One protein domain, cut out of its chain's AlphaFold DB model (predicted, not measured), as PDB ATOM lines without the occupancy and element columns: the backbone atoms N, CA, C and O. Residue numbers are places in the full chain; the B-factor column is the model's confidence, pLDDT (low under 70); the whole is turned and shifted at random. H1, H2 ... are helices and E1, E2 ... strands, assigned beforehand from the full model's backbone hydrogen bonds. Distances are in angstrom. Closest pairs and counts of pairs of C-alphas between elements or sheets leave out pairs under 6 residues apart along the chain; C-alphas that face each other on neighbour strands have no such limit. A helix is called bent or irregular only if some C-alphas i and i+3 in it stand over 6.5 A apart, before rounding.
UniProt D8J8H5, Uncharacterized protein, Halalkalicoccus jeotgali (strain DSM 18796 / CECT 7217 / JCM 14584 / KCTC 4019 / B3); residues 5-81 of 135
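This is residues 5 to 81 of the 135 residues of an uncharacterized protein of Halalkalicoccus jeotgali (strain DSM 18796 / CECT 7217 / JCM 14584 / KCTC 4019 / B3) (UniProt D8J8H5). A small antiparallel hairpin, E1 and E2, packs with E2 on H1, the helix nearest the middle of the domain, while H3 packs on E1. The longest helix, H2, reaches from beside E2 at its first residues to H4, which lies on the side of H1 away from the hairpin; the long stretch 62 to 72 passes H1 on its way from E2 to H4. The printed part has 77 residues, with four named helices and two named strands in the order H1 H2 H3 E1 E2 H4, and its class is mostly helix. It is compact, with a radius of gyration of the C-alphas of 11.3 A, and rounded, spanning 29 by 23 by 21 A.

Begin at the sheet: E1 holds residues 52 to 55 and starts at C-alpha 52, (6.668, -38.245, -19.603). E2 follows with residues 58 to 61. Find C-alpha 5 at (1.398, -41.442, -13.103); from there H1, residues 5 to 13, runs 12.0 A. H2, residues 19 to 33, is 21.3 A long, and H3 holds residues 42 to 48, 10.0 A. H4, residues 73 to 80, runs 10.8 A to C-alpha 80 at (19.546, -39.940, -5.091); it is irregular, with C-alphas 74 and 77 standing 7.2 A apart, and its line is a rough one.

Look first at the hairpin E1 and E2, antiparallel at 146 degrees, where N 55 and O 58 are 2.8 A apart and N 60 and O 53 also 2.8 A, within hydrogen-bond range. H1 and E2 come closest at the C-alphas of Ala 8 and Ala 61, 4.2 A apart. On E1, the closest C-alphas to H3 are those of Leu 52 and Ala 46, 5.5 A. H2 comes closest to E2 with the C-alphas of Arg 19 and Val 59, 6.4 A. H1 and H2 only just touch, with 3 pairs of C-alphas within 8 A, made by residues 22 to 25 of H2 alone; the closest are Cys 11 and Leu 22, 7.3 A, at a steep tilt of 68 degrees, only just short of about perpendicular, opposite ways. H2 and H4 touch, closest at the C-alphas of Leu 29 and Ala 73, 6.8 A, at a steep tilt of 59 degrees, opposite ways. H3 and H4 are apart. In H1, H2 and H3 every O i to N i+4 pair is within hydrogen-bond range; in H4 it is 2 of 4.

The two C-alphas farthest apart, those of Asp 34 and Asp 56, are 33.3 A from each other. The printed part has no cut from residue 5 to residue 81. The link from E2 to H4, 11 residues, is long. The mean pLDDT of the printed part is 96.2, and no printed residue is under 70.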
ATOM      1  N   ASP A   5       1.596 -42.441 -14.153       98.56
ATOM      2  CA  ASP A   5       1.398 -41.442 -13.103       98.56
ATOM      3  C   ASP A   5       2.437 -41.537 -11.980       98.56
ATOM      4  O   ASP A   5       2.870 -40.515 -11.452       98.56
ATOM      5  N   GLU A   6       2.872 -42.749 -11.618       98.19
ATOM      6  CA  GLU A   6       3.926 -42.950 -10.619       98.19
ATOM      7  C   GLU A   6       5.303 -42.494 -11.117       98.19
ATOM      8  O   GLU A   6       6.065 -41.899 -10.355       98.19
ATOM      9  N   LEU A   7       5.639 -42.732 -12.390       98.25
ATOM     10  CA  LEU A   7       6.880 -42.212 -12.980       98.25
ATOM     11  C   LEU A   7       6.849 -40.691 -13.100       98.25
ATOM     12  O   LEU A   7       7.839 -40.032 -12.778       98.25
ATOM     13  N   ALA A   8       5.712 -40.140 -13.527       98.56
ATOM     14  CA  ALA A   8       5.497 -38.705 -13.583       98.56
ATOM     15  C   ALA A   8       5.594 -38.084 -12.182       98.56
ATOM     16  O   ALA A   8       6.274 -37.080 -12.016       98.56
ATOM     17  N   GLY A   9       5.022 -38.727 -11.158       98.25
ATOM     18  CA  GLY A   9       5.129 -38.309  -9.756       98.25
ATOM     19  C   GLY A   9       6.557 -38.322  -9.214       98.25
ATOM     20  O   GLY A   9       6.925 -37.445  -8.435       98.25
ATOM     21  N   ILE A  10       7.390 -39.274  -9.645       97.88
ATOM     22  CA  ILE A  10       8.823 -39.254  -9.324       97.88
ATOM     23  C   ILE A  10       9.503 -38.059  -9.996       97.88
ATOM     24  O   ILE A  10      10.268 -37.379  -9.331       97.88
ATOM     25  N   CYS A  11       9.244 -37.785 -11.277       98.06
ATOM     26  CA  CYS A  11       9.860 -36.638 -11.954       98.06
ATOM     27  C   CYS A  11       9.410 -35.307 -11.334       98.06
ATOM     28  O   CYS A  11      10.243 -34.439 -11.090       98.06
ATOM     29  N   ASP A  12       8.117 -35.181 -11.023       96.94
ATOM     30  CA  ASP A  12       7.513 -34.001 -10.394       96.94
ATOM     31  C   ASP A  12       8.127 -33.700  -9.019       96.94
ATOM     32  O   ASP A  12       8.392 -32.543  -8.705       96.94
ATOM     33  N   LEU A  13       8.477 -34.737  -8.244       96.69
ATOM     34  CA  LEU A  13       9.148 -34.583  -6.947       96.69
ATOM     35  C   LEU A  13      10.462 -33.788  -7.031       96.69
ATOM     36  O   LEU A  13      10.803 -33.099  -6.073       96.69
ATOM     37  N   PHE A  14      11.184 -33.889  -8.149       96.88
ATOM     38  CA  PHE A  14      12.457 -33.196  -8.392       96.88
ATOM     39  C   PHE A  14      12.312 -32.014  -9.366       96.88
ATOM     40  O   PHE A  14      13.304 -31.382  -9.740       96.88
ATOM     41  N   GLY A  15      11.099 -31.765  -9.865       96.75
ATOM     42  CA  GLY A  15      10.826 -30.931 -11.037       96.75
ATOM     43  C   GLY A  15      11.249 -31.584 -12.360       96.75
ATOM     44  O   GLY A  15      10.461 -31.620 -13.306       96.75
ATOM     45  N   ALA A  16      12.469 -32.130 -12.431       97.62
ATOM     46  CA  ALA A  16      12.960 -32.908 -13.565       97.62
ATOM     47  C   ALA A  16      14.153 -33.805 -13.199       97.62
ATOM     48  O   ALA A  16      15.033 -33.421 -12.422       97.62
ATOM     49  N   LEU A  17      14.256 -34.967 -13.845       98.19
ATOM     50  CA  LEU A  17      15.366 -35.914 -13.681       98.19
ATOM     51  C   LEU A  17      16.055 -36.197 -15.011       98.19
ATOM     52  O   LEU A  17      15.415 -36.198 -16.050       98.19
ATOM     53  N   THR A  18      17.338 -36.530 -15.012       97.88
ATOM     54  CA  THR A  18      17.931 -37.190 -16.185       97.88
ATOM     55  C   THR A  18      17.360 -38.604 -16.334       97.88
ATOM     56  O   THR A  18      16.867 -39.204 -15.371       97.88
ATOM     57  N   ARG A  19      17.476 -39.197 -17.527       97.12
ATOM     58  CA  ARG A  19      17.053 -40.590 -17.748       97.12
ATOM     59  C   ARG A  19      17.774 -41.574 -16.814       97.12
ATOM     60  O   ARG A  19      17.158 -42.521 -16.329       97.12
ATOM     61  N   GLU A  20      19.053 -41.332 -16.528       96.88
ATOM     62  CA  GLU A  20      19.849 -42.149 -15.602       96.88
ATOM     63  C   GLU A  20      19.367 -42.015 -14.152       96.88
ATOM     64  O   GLU A  20      19.211 -43.021 -13.459       96.88
ATOM     65  N   GLU A  21      19.079 -40.794 -13.694       98.00
ATOM     66  CA  GLU A  21      18.543 -40.551 -12.351       98.00
ATOM     67  C   GLU A  21      17.153 -41.176 -12.181       98.00
ATOM     68  O   GLU A  21      16.896 -41.811 -11.159       98.00
ATOM     69  N   LEU A  22      16.279 -41.076 -13.190       97.75
ATOM     70  CA  LEU A  22      14.968 -41.728 -13.168       97.75
ATOM     71  C   LEU A  22      15.103 -43.257 -13.153       97.75
ATOM     72  O   LEU A  22      14.417 -43.931 -12.383       97.75
ATOM     73  N   ALA A  23      16.012 -43.832 -13.945       97.06
ATOM     74  CA  ALA A  23      16.293 -45.267 -13.901       97.06
ATOM     75  C   ALA A  23      16.799 -45.706 -12.515       97.06
ATOM     76  O   ALA A  23      16.323 -46.705 -11.972       97.06
ATOM     77  N   ARG A  24      17.693 -44.921 -11.900       96.81
ATOM     78  CA  ARG A  24      18.171 -45.150 -10.531       96.81
ATOM     79  C   ARG A  24      17.029 -45.067  -9.516       96.81
ATOM     80  O   ARG A  24      16.906 -45.969  -8.693       96.81
ATOM     81  N   ALA A  25      16.159 -44.060  -9.605       97.00
ATOM     82  CA  ALA A  25      14.985 -43.910  -8.742       97.00
ATOM     83  C   ALA A  25      14.090 -45.160  -8.763       97.00
ATOM     84  O   ALA A  25      13.668 -45.656  -7.716       97.00
ATOM     85  N   ARG A  26      13.852 -45.711  -9.962       97.06
ATOM     86  CA  ARG A  26      13.091 -46.954 -10.145       97.06
ATOM     87  C   ARG A  26      13.754 -48.137  -9.442       97.06
ATOM     88  O   ARG A  26      13.065 -48.896  -8.765       97.06
ATOM     89  N   SER A  27      15.067 -48.300  -9.598       95.88
ATOM     90  CA  SER A  27      15.820 -49.378  -8.949       95.88
ATOM     91  C   SER A  27      15.805 -49.268  -7.423       95.88
ATOM     92  O   SER A  27      15.580 -50.273  -6.753       95.88
ATOM     93  N   GLU A  28      15.986 -48.065  -6.873       96.38
ATOM     94  CA  GLU A  28      15.958 -47.822  -5.422       96.38
ATOM     95  C   GLU A  28      14.577 -48.124  -4.820       96.38
ATOM     96  O   GLU A  28      14.474 -48.776  -3.778       96.38
ATOM     97  N   LEU A  29      13.496 -47.709  -5.493       95.88
ATOM     98  CA  LEU A  29      12.132 -48.011  -5.049       95.88
ATOM     99  C   LEU A  29      11.820 -49.502  -5.092       95.88
ATOM    100  O   LEU A  29      11.257 -50.036  -4.138       95.88
ATOM    101  N   ALA A  30      12.198 -50.173  -6.178       94.94
ATOM    102  CA  ALA A  30      11.991 -51.605  -6.325       94.94
ATOM    103  C   ALA A  30      12.713 -52.387  -5.223       94.94
ATOM    104  O   ALA A  30      12.098 -53.195  -4.532       94.94
ATOM    105  N   PHE A  31      13.984 -52.052  -4.972       93.62
ATOM    106  CA  PHE A  31      14.763 -52.653  -3.894       93.62
ATOM    107  C   PHE A  31      14.102 -52.461  -2.522       93.62
ATOM    108  O   PHE A  31      14.005 -53.405  -1.742       93.62
ATOM    109  N   ARG A  32      13.593 -51.259  -2.227       91.50
ATOM    110  CA  ARG A  32      12.917 -50.966  -0.951       91.50
ATOM    111  C   ARG A  32      11.591 -51.697  -0.765       91.50
ATOM    112  O   ARG A  32      11.212 -51.954   0.375       91.50
ATOM    113  N   ARG A  33      10.893 -52.006  -1.857       92.44
ATOM    114  CA  ARG A  33       9.616 -52.730  -1.849       92.44
ATOM    115  C   ARG A  33       9.778 -54.250  -1.925       92.44
ATOM    116  O   ARG A  33       8.770 -54.945  -1.894       92.44
ATOM    117  N   ASP A  34      11.012 -54.759  -2.004       94.00
ATOM    118  CA  ASP A  34      11.296 -56.169  -2.317       94.00
ATOM    119  C   ASP A  34      10.614 -56.604  -3.636       94.00
ATOM    120  O   ASP A  34      10.063 -57.695  -3.767       94.00
ATOM    121  N   GLU A  35      10.621 -55.699  -4.621       92.81
ATOM    122  CA  GLU A  35      10.015 -55.858  -5.945       92.81
ATOM    123  C   GLU A  35      11.068 -55.781  -7.063       92.81
ATOM    124  O   GLU A  35      12.178 -55.275  -6.895       92.81
ATOM    125  N   GLU A  36      10.691 -56.224  -8.263       89.62
ATOM    126  CA  GLU A  36      11.460 -55.956  -9.478       89.62
ATOM    127  C   GLU A  36      11.154 -54.552 -10.028       89.62
ATOM    128  O   GLU A  36      10.001 -54.116 -10.078       89.62
ATOM    129  N   ALA A  37      12.179 -53.860 -10.544       88.06
ATOM    130  CA  ALA A  37      12.051 -52.509 -11.114       88.06
ATOM    131  C   ALA A  37      11.186 -52.438 -12.388       88.06
ATOM    132  O   ALA A  37      10.894 -51.349 -12.898       88.06
ATOM    133  N   GLY A  38      10.753 -53.591 -12.900       89.88
ATOM    134  CA  GLY A  38      10.053 -53.724 -14.166       89.88
ATOM    135  C   GLY A  38      11.003 -53.655 -15.366       89.88
ATOM    136  O   GLY A  38      12.223 -53.651 -15.202       89.88
ATOM    137  N   PRO A  39      10.453 -53.607 -16.589       92.94
ATOM    138  CA  PRO A  39      11.246 -53.680 -17.810       92.94
ATOM    139  C   PRO A  39      12.139 -52.447 -17.994       92.94
ATOM    140  O   PRO A  39      11.785 -51.344 -17.572       92.94
ATOM    141  N   GLU A  40      13.280 -52.612 -18.664       89.12
ATOM    142  CA  GLU A  40      14.193 -51.504 -18.986       89.12
ATOM    143  C   GLU A  40      13.471 -50.417 -19.801       89.12
ATOM    144  O   GLU A  40      13.484 -49.261 -19.386       89.12
ATOM    145  N   GLY A  41      12.699 -50.824 -20.822       95.50
ATOM    146  CA  GLY A  41      11.926 -49.971 -21.744       95.50
ATOM    147  C   GLY A  41      10.727 -49.208 -21.152       95.50
ATOM    148  O   GLY A  41       9.843 -48.755 -21.877       95.50
ATOM    149  N   ARG A  42      10.610 -49.153 -19.823       96.75
ATOM    150  CA  ARG A  42       9.440 -48.589 -19.139       96.75
ATOM    151  C   ARG A  42       9.352 -47.066 -19.278       96.75
ATOM    152  O   ARG A  42       8.238 -46.546 -19.324       96.75
ATOM    153  N   ILE A  43      10.494 -46.377 -19.314       97.94
ATOM    154  CA  ILE A  43      10.558 -44.914 -19.465       97.94
ATOM    155  C   ILE A  43      10.174 -44.543 -20.900       97.94
ATOM    156  O   ILE A  43       9.368 -43.650 -21.112       97.94
ATOM    157  N   GLU A  44      10.680 -45.290 -21.875       98.00
ATOM    158  CA  GLU A  44      10.382 -45.153 -23.298       98.00
ATOM    159  C   GLU A  44       8.890 -45.351 -23.573       98.00
ATOM    160  O   GLU A  44       8.300 -44.582 -24.325       98.00
ATOM    161  N   ALA A  45       8.265 -46.329 -22.909       97.69
ATOM    162  CA  ALA A  45       6.822 -46.520 -22.989       97.69
ATOM    163  C   ALA A  45       6.047 -45.286 -22.488       97.69
ATOM    164  O   ALA A  45       5.140 -44.831 -23.176       97.69
ATOM    165  N   ALA A  46       6.436 -44.703 -21.349       98.31
ATOM    166  CA  ALA A  46       5.786 -43.500 -20.816       98.31
ATOM    167  C   ALA A  46       6.038 -42.241 -21.669       98.31
ATOM    168  O   ALA A  46       5.196 -41.351 -21.727       98.31
ATOM    169  N   LEU A  47       7.191 -42.156 -22.342       98.38
ATOM    170  CA  LEU A  47       7.472 -41.086 -23.305       98.38
ATOM    171  C   LEU A  47       6.581 -41.215 -24.547       98.38
ATOM    172  O   LEU A  47       6.072 -40.213 -25.034       98.38
ATOM    173  N   SER A  48       6.347 -42.441 -25.032       97.50
ATOM    174  CA  SER A  48       5.491 -42.678 -26.205       97.50
ATOM    175  C   SER A  48       4.013 -42.355 -25.971       97.50
ATOM    176  O   SER A  48       3.280 -42.125 -26.925       97.50
ATOM    177  N   THR A  49       3.573 -42.329 -24.711       97.56
ATOM    178  CA  THR A  49       2.207 -41.957 -24.319       97.56
ATOM    179  C   THR A  49       2.102 -40.512 -23.840       97.56
ATOM    180  O   THR A  49       1.040 -40.115 -23.378       97.56
ATOM    181  N   TYR A  50       3.180 -39.722 -23.923       98.56
ATOM    182  CA  TYR A  50       3.255 -38.347 -23.409       98.56
ATOM    183  C   TYR A  50       2.979 -38.217 -21.899       98.56
ATOM    184  O   TYR A  50       2.748 -37.116 -21.392       98.56
ATOM    185  N   ALA A  51       3.040 -39.324 -21.151       98.62
ATOM    186  CA  ALA A  51       3.002 -39.313 -19.690       98.62
ATOM    187  C   ALA A  51       4.312 -38.779 -19.094       98.62
ATOM    188  O   ALA A  51       4.333 -38.200 -18.007       98.62
ATOM    189  N   LEU A  52       5.413 -38.947 -19.827       98.75
ATOM    190  CA  LEU A  52       6.668 -38.245 -19.603       98.75
ATOM    191  C   LEU A  52       7.011 -37.410 -20.836       98.75
ATOM    192  O   LEU A  52       6.612 -37.740 -21.952       98.75
ATOM    193  N   VAL A  53       7.801 -36.362 -20.634       98.56
ATOM    194  CA  VAL A  53       8.371 -35.537 -21.709       98.56
ATOM    195  C   VAL A  53       9.875 -35.461 -21.516       98.56
ATOM    196  O   VAL A  53      10.336 -35.306 -20.388       98.56
ATOM    197  N   GLU A  54      10.634 -35.554 -22.607       97.94
ATOM    198  CA  GLU A  54      12.076 -35.317 -22.599       97.94
ATOM    199  C   GLU A  54      12.397 -33.974 -23.267       97.94
ATOM    200  O   GLU A  54      12.010 -33.732 -24.409       97.94
ATOM    201  N   HIS A  55      13.101 -33.101 -22.551       97.62
ATOM    202  CA  HIS A  55      13.502 -31.773 -23.011       97.62
ATOM    203  C   HIS A  55      14.873 -31.416 -22.426       97.62
ATOM    204  O   HIS A  55      15.098 -31.590 -21.230       97.62
ATOM    205  N   ASP A  56      15.809 -30.965 -23.266       96.00
ATOM    206  CA  ASP A  56      17.178 -30.593 -22.870       96.00
ATOM    207  C   ASP A  56      17.921 -31.648 -22.018       96.00
ATOM    208  O   ASP A  56      18.688 -31.339 -21.106       96.00
ATOM    209  N   GLY A  57      17.709 -32.934 -22.329       96.12
ATOM    210  CA  GLY A  57      18.323 -34.064 -21.617       96.12
ATOM    211  C   GLY A  57      17.712 -34.355 -20.239       96.12
ATOM    212  O   GLY A  57      18.248 -35.172 -19.483       96.12
ATOM    213  N   LEU A  58      16.597 -33.702 -19.916       98.12
ATOM    214  CA  LEU A  58      15.814 -33.899 -18.705       98.12
ATOM    215  C   LEU A  58      14.464 -34.533 -19.038       98.12
ATOM    216  O   LEU A  58      13.902 -34.319 -20.104       98.12
ATOM    217  N   VAL A  59      13.942 -35.298 -18.091       98.44
ATOM    218  CA  VAL A  59      12.668 -36.004 -18.129       98.44
ATOM    219  C   VAL A  59      11.734 -35.374 -17.101       98.44
ATOM    220  O   VAL A  59      12.100 -35.186 -15.936       98.44
ATOM    221  N   LEU A  60      10.532 -35.047 -17.558       98.25
ATOM    222  CA  LEU A  60       9.498 -34.294 -16.856       98.25
ATOM    223  C   LEU A  60       8.234 -35.143 -16.739       98.25
ATOM    224  O   LEU A  60       7.990 -36.010 -17.580       98.25
ATOM    225  N   ALA A  61       7.370 -34.803 -15.783       98.50
ATOM    226  CA  ALA A  61       5.962 -35.176 -15.868       98.50
ATOM    227  C   ALA A  61       5.329 -34.542 -17.119       98.50
ATOM    228  O   ALA A  61       5.348 -33.316 -17.270       98.50
ATOM    229  N   GLY A  62       4.798 -35.376 -18.011       98.50
ATOM    230  CA  GLY A  62       4.198 -34.955 -19.272       98.50
ATOM    231  C   GLY A  62       2.718 -34.573 -19.157       98.50
ATOM    232  O   GLY A  62       2.118 -34.753 -18.096       98.50
ATOM    233  N   PRO A  63       2.128 -34.030 -20.237       98.44
ATOM    234  CA  PRO A  63       0.735 -33.583 -20.249       98.44
ATOM    235  C   PRO A  63      -0.276 -34.720 -20.070       98.44
ATOM    236  O   PRO A  63      -1.316 -34.495 -19.469       98.44
ATOM    237  N   ALA A  64       0.029 -35.939 -20.523       98.31
ATOM    238  CA  ALA A  64      -0.903 -37.068 -20.440       98.31
ATOM    239  C   ALA A  64      -0.861 -37.812 -19.088       98.31
ATOM    240  O   ALA A  64      -1.419 -38.902 -18.961       98.31
ATOM    241  N   ALA A  65      -0.169 -37.267 -18.083       98.19
ATOM    242  CA  ALA A  65      -0.068 -37.861 -16.755       98.19
ATOM    243  C   ALA A  65      -0.810 -37.037 -15.698       98.19
ATOM    244  O   ALA A  65      -0.847 -35.807 -15.743       98.19
ATOM    245  N   PHE A  66      -1.298 -37.730 -14.671       97.25
ATOM    246  CA  PHE A  66      -1.745 -37.149 -13.408       97.25
ATOM    247  C   PHE A  66      -0.768 -37.579 -12.304       97.25
ATOM    248  O   PHE A  66      -1.002 -38.593 -11.634       97.25
ATOM    249  N   PRO A  67       0.344 -36.838 -12.103       97.94
ATOM    250  CA  PRO A  67       1.444 -37.256 -11.242       97.94
ATOM    251  C   PRO A  67       0.972 -37.716  -9.865       97.94
ATOM    252  O   PRO A  67       0.295 -36.991  -9.135       97.94
ATOM    253  N   THR A  68       1.345 -38.940  -9.503       97.31
ATOM    254  CA  THR A  68       1.018 -39.538  -8.210       97.31
ATOM    255  C   THR A  68       2.287 -40.084  -7.594       97.31
ATOM    256  O   THR A  68       2.997 -40.869  -8.211       97.31
ATOM    257  N   LEU A  69       2.599 -39.683  -6.365       96.31
ATOM    258  CA  LEU A  69       3.834 -40.128  -5.736       96.31
ATOM    259  C   LEU A  69       3.727 -41.615  -5.323       96.31
ATOM    260  O   LEU A  69       2.825 -41.957  -4.553       96.31
ATOM    261  N   PRO A  70       4.643 -42.495  -5.775       95.88
ATOM    262  CA  PRO A  70       4.650 -43.892  -5.361       95.88
ATOM    263  C   PRO A  70       4.901 -44.036  -3.851       95.88
ATOM    264  O   PRO A  70       5.661 -43.274  -3.251       95.88
ATOM    265  N   GLU A  71       4.368 -45.091  -3.228       93.31
ATOM    266  CA  GLU A  71       4.738 -45.476  -1.858       93.31
ATOM    267  C   GLU A  71       6.268 -45.577  -1.678       93.31
ATOM    268  O   GLU A  71       6.962 -46.227  -2.462       93.31
ATOM    269  N   GLY A  72       6.802 -44.931  -0.639       92.75
ATOM    270  CA  GLY A  72       8.236 -44.921  -0.337       92.75
ATOM    271  C   GLY A  72       9.075 -43.932  -1.158       92.75
ATOM    272  O   GLY A  72      10.264 -43.792  -0.878       92.75
ATOM    273  N   ALA A  73       8.487 -43.211  -2.121       95.19
ATOM    274  CA  ALA A  73       9.217 -42.261  -2.965       95.19
ATOM    275  C   ALA A  73       9.564 -40.936  -2.280       95.19
ATOM    276  O   ALA A  73      10.460 -40.236  -2.738       95.19
ATOM    277  N   SER A  74       8.946 -40.622  -1.138       92.69
ATOM    278  CA  SER A  74       9.264 -39.417  -0.359       92.69
ATOM    279  C   SER A  74      10.712 -39.359   0.144       92.69
ATOM    280  O   SER A  74      11.190 -38.278   0.464       92.69
ATOM    281  N   ASP A  75      11.413 -40.495   0.213       94.12
ATOM    282  CA  ASP A  75      12.818 -40.564   0.639       94.12
ATOM    283  C   ASP A  75      13.809 -40.453  -0.537       94.12
ATOM    284  O   ASP A  75      15.014 -40.322  -0.326       94.12
ATOM    285  N   LEU A  76      13.329 -40.480  -1.788       95.44
ATOM    286  CA  LEU A  76      14.188 -40.410  -2.977       95.44
ATOM    287  C   LEU A  76      15.110 -39.184  -3.013       95.44
ATOM    288  O   LEU A  76      16.275 -39.379  -3.363       95.44
ATOM    289  N   PRO A  77      14.681 -37.963  -2.630       93.81
ATOM    290  CA  PRO A  77      15.570 -36.802  -2.645       93.81
ATOM    291  C   PRO A  77      16.814 -36.982  -1.769       93.81
ATOM    292  O   PRO A  77      17.894 -36.510  -2.112       93.81
ATOM    293  N   HIS A  78      16.697 -37.738  -0.675       90.81
ATOM    294  CA  HIS A  78      17.822 -38.051   0.204       90.81
ATOM    295  C   HIS A  78      18.706 -39.189  -0.316       90.81
ATOM    296  O   HIS A  78      19.894 -39.218  -0.015       90.81
ATOM    297  N   ILE A  79      18.145 -40.130  -1.078       94.06
ATOM    298  CA  ILE A  79      18.862 -41.308  -1.594       94.06
ATOM    299  C   ILE A  79      19.627 -40.989  -2.877       94.06
ATOM    300  O   ILE A  79      20.727 -41.498  -3.100       94.06
ATOM    301  N   LEU A  80      18.999 -40.223  -3.769       94.31
ATOM    302  CA  LEU A  80      19.546 -39.940  -5.091       94.31
ATOM    303  C   LEU A  80      20.541 -38.787  -5.064       94.31
ATOM    304  O   LEU A  80      21.394 -38.740  -5.944       94.31
ATOM    305  N   GLU A  81      20.417 -37.878  -4.091       93.19
ATOM    306  CA  GLU A  81      21.194 -36.633  -4.026       93.19
ATOM    307  C   GLU A  81      21.111 -35.822  -5.339       93.19
ATOM    308  O   GLU A  81      22.002 -35.037  -5.665       93.19
TER     309      GLU A  81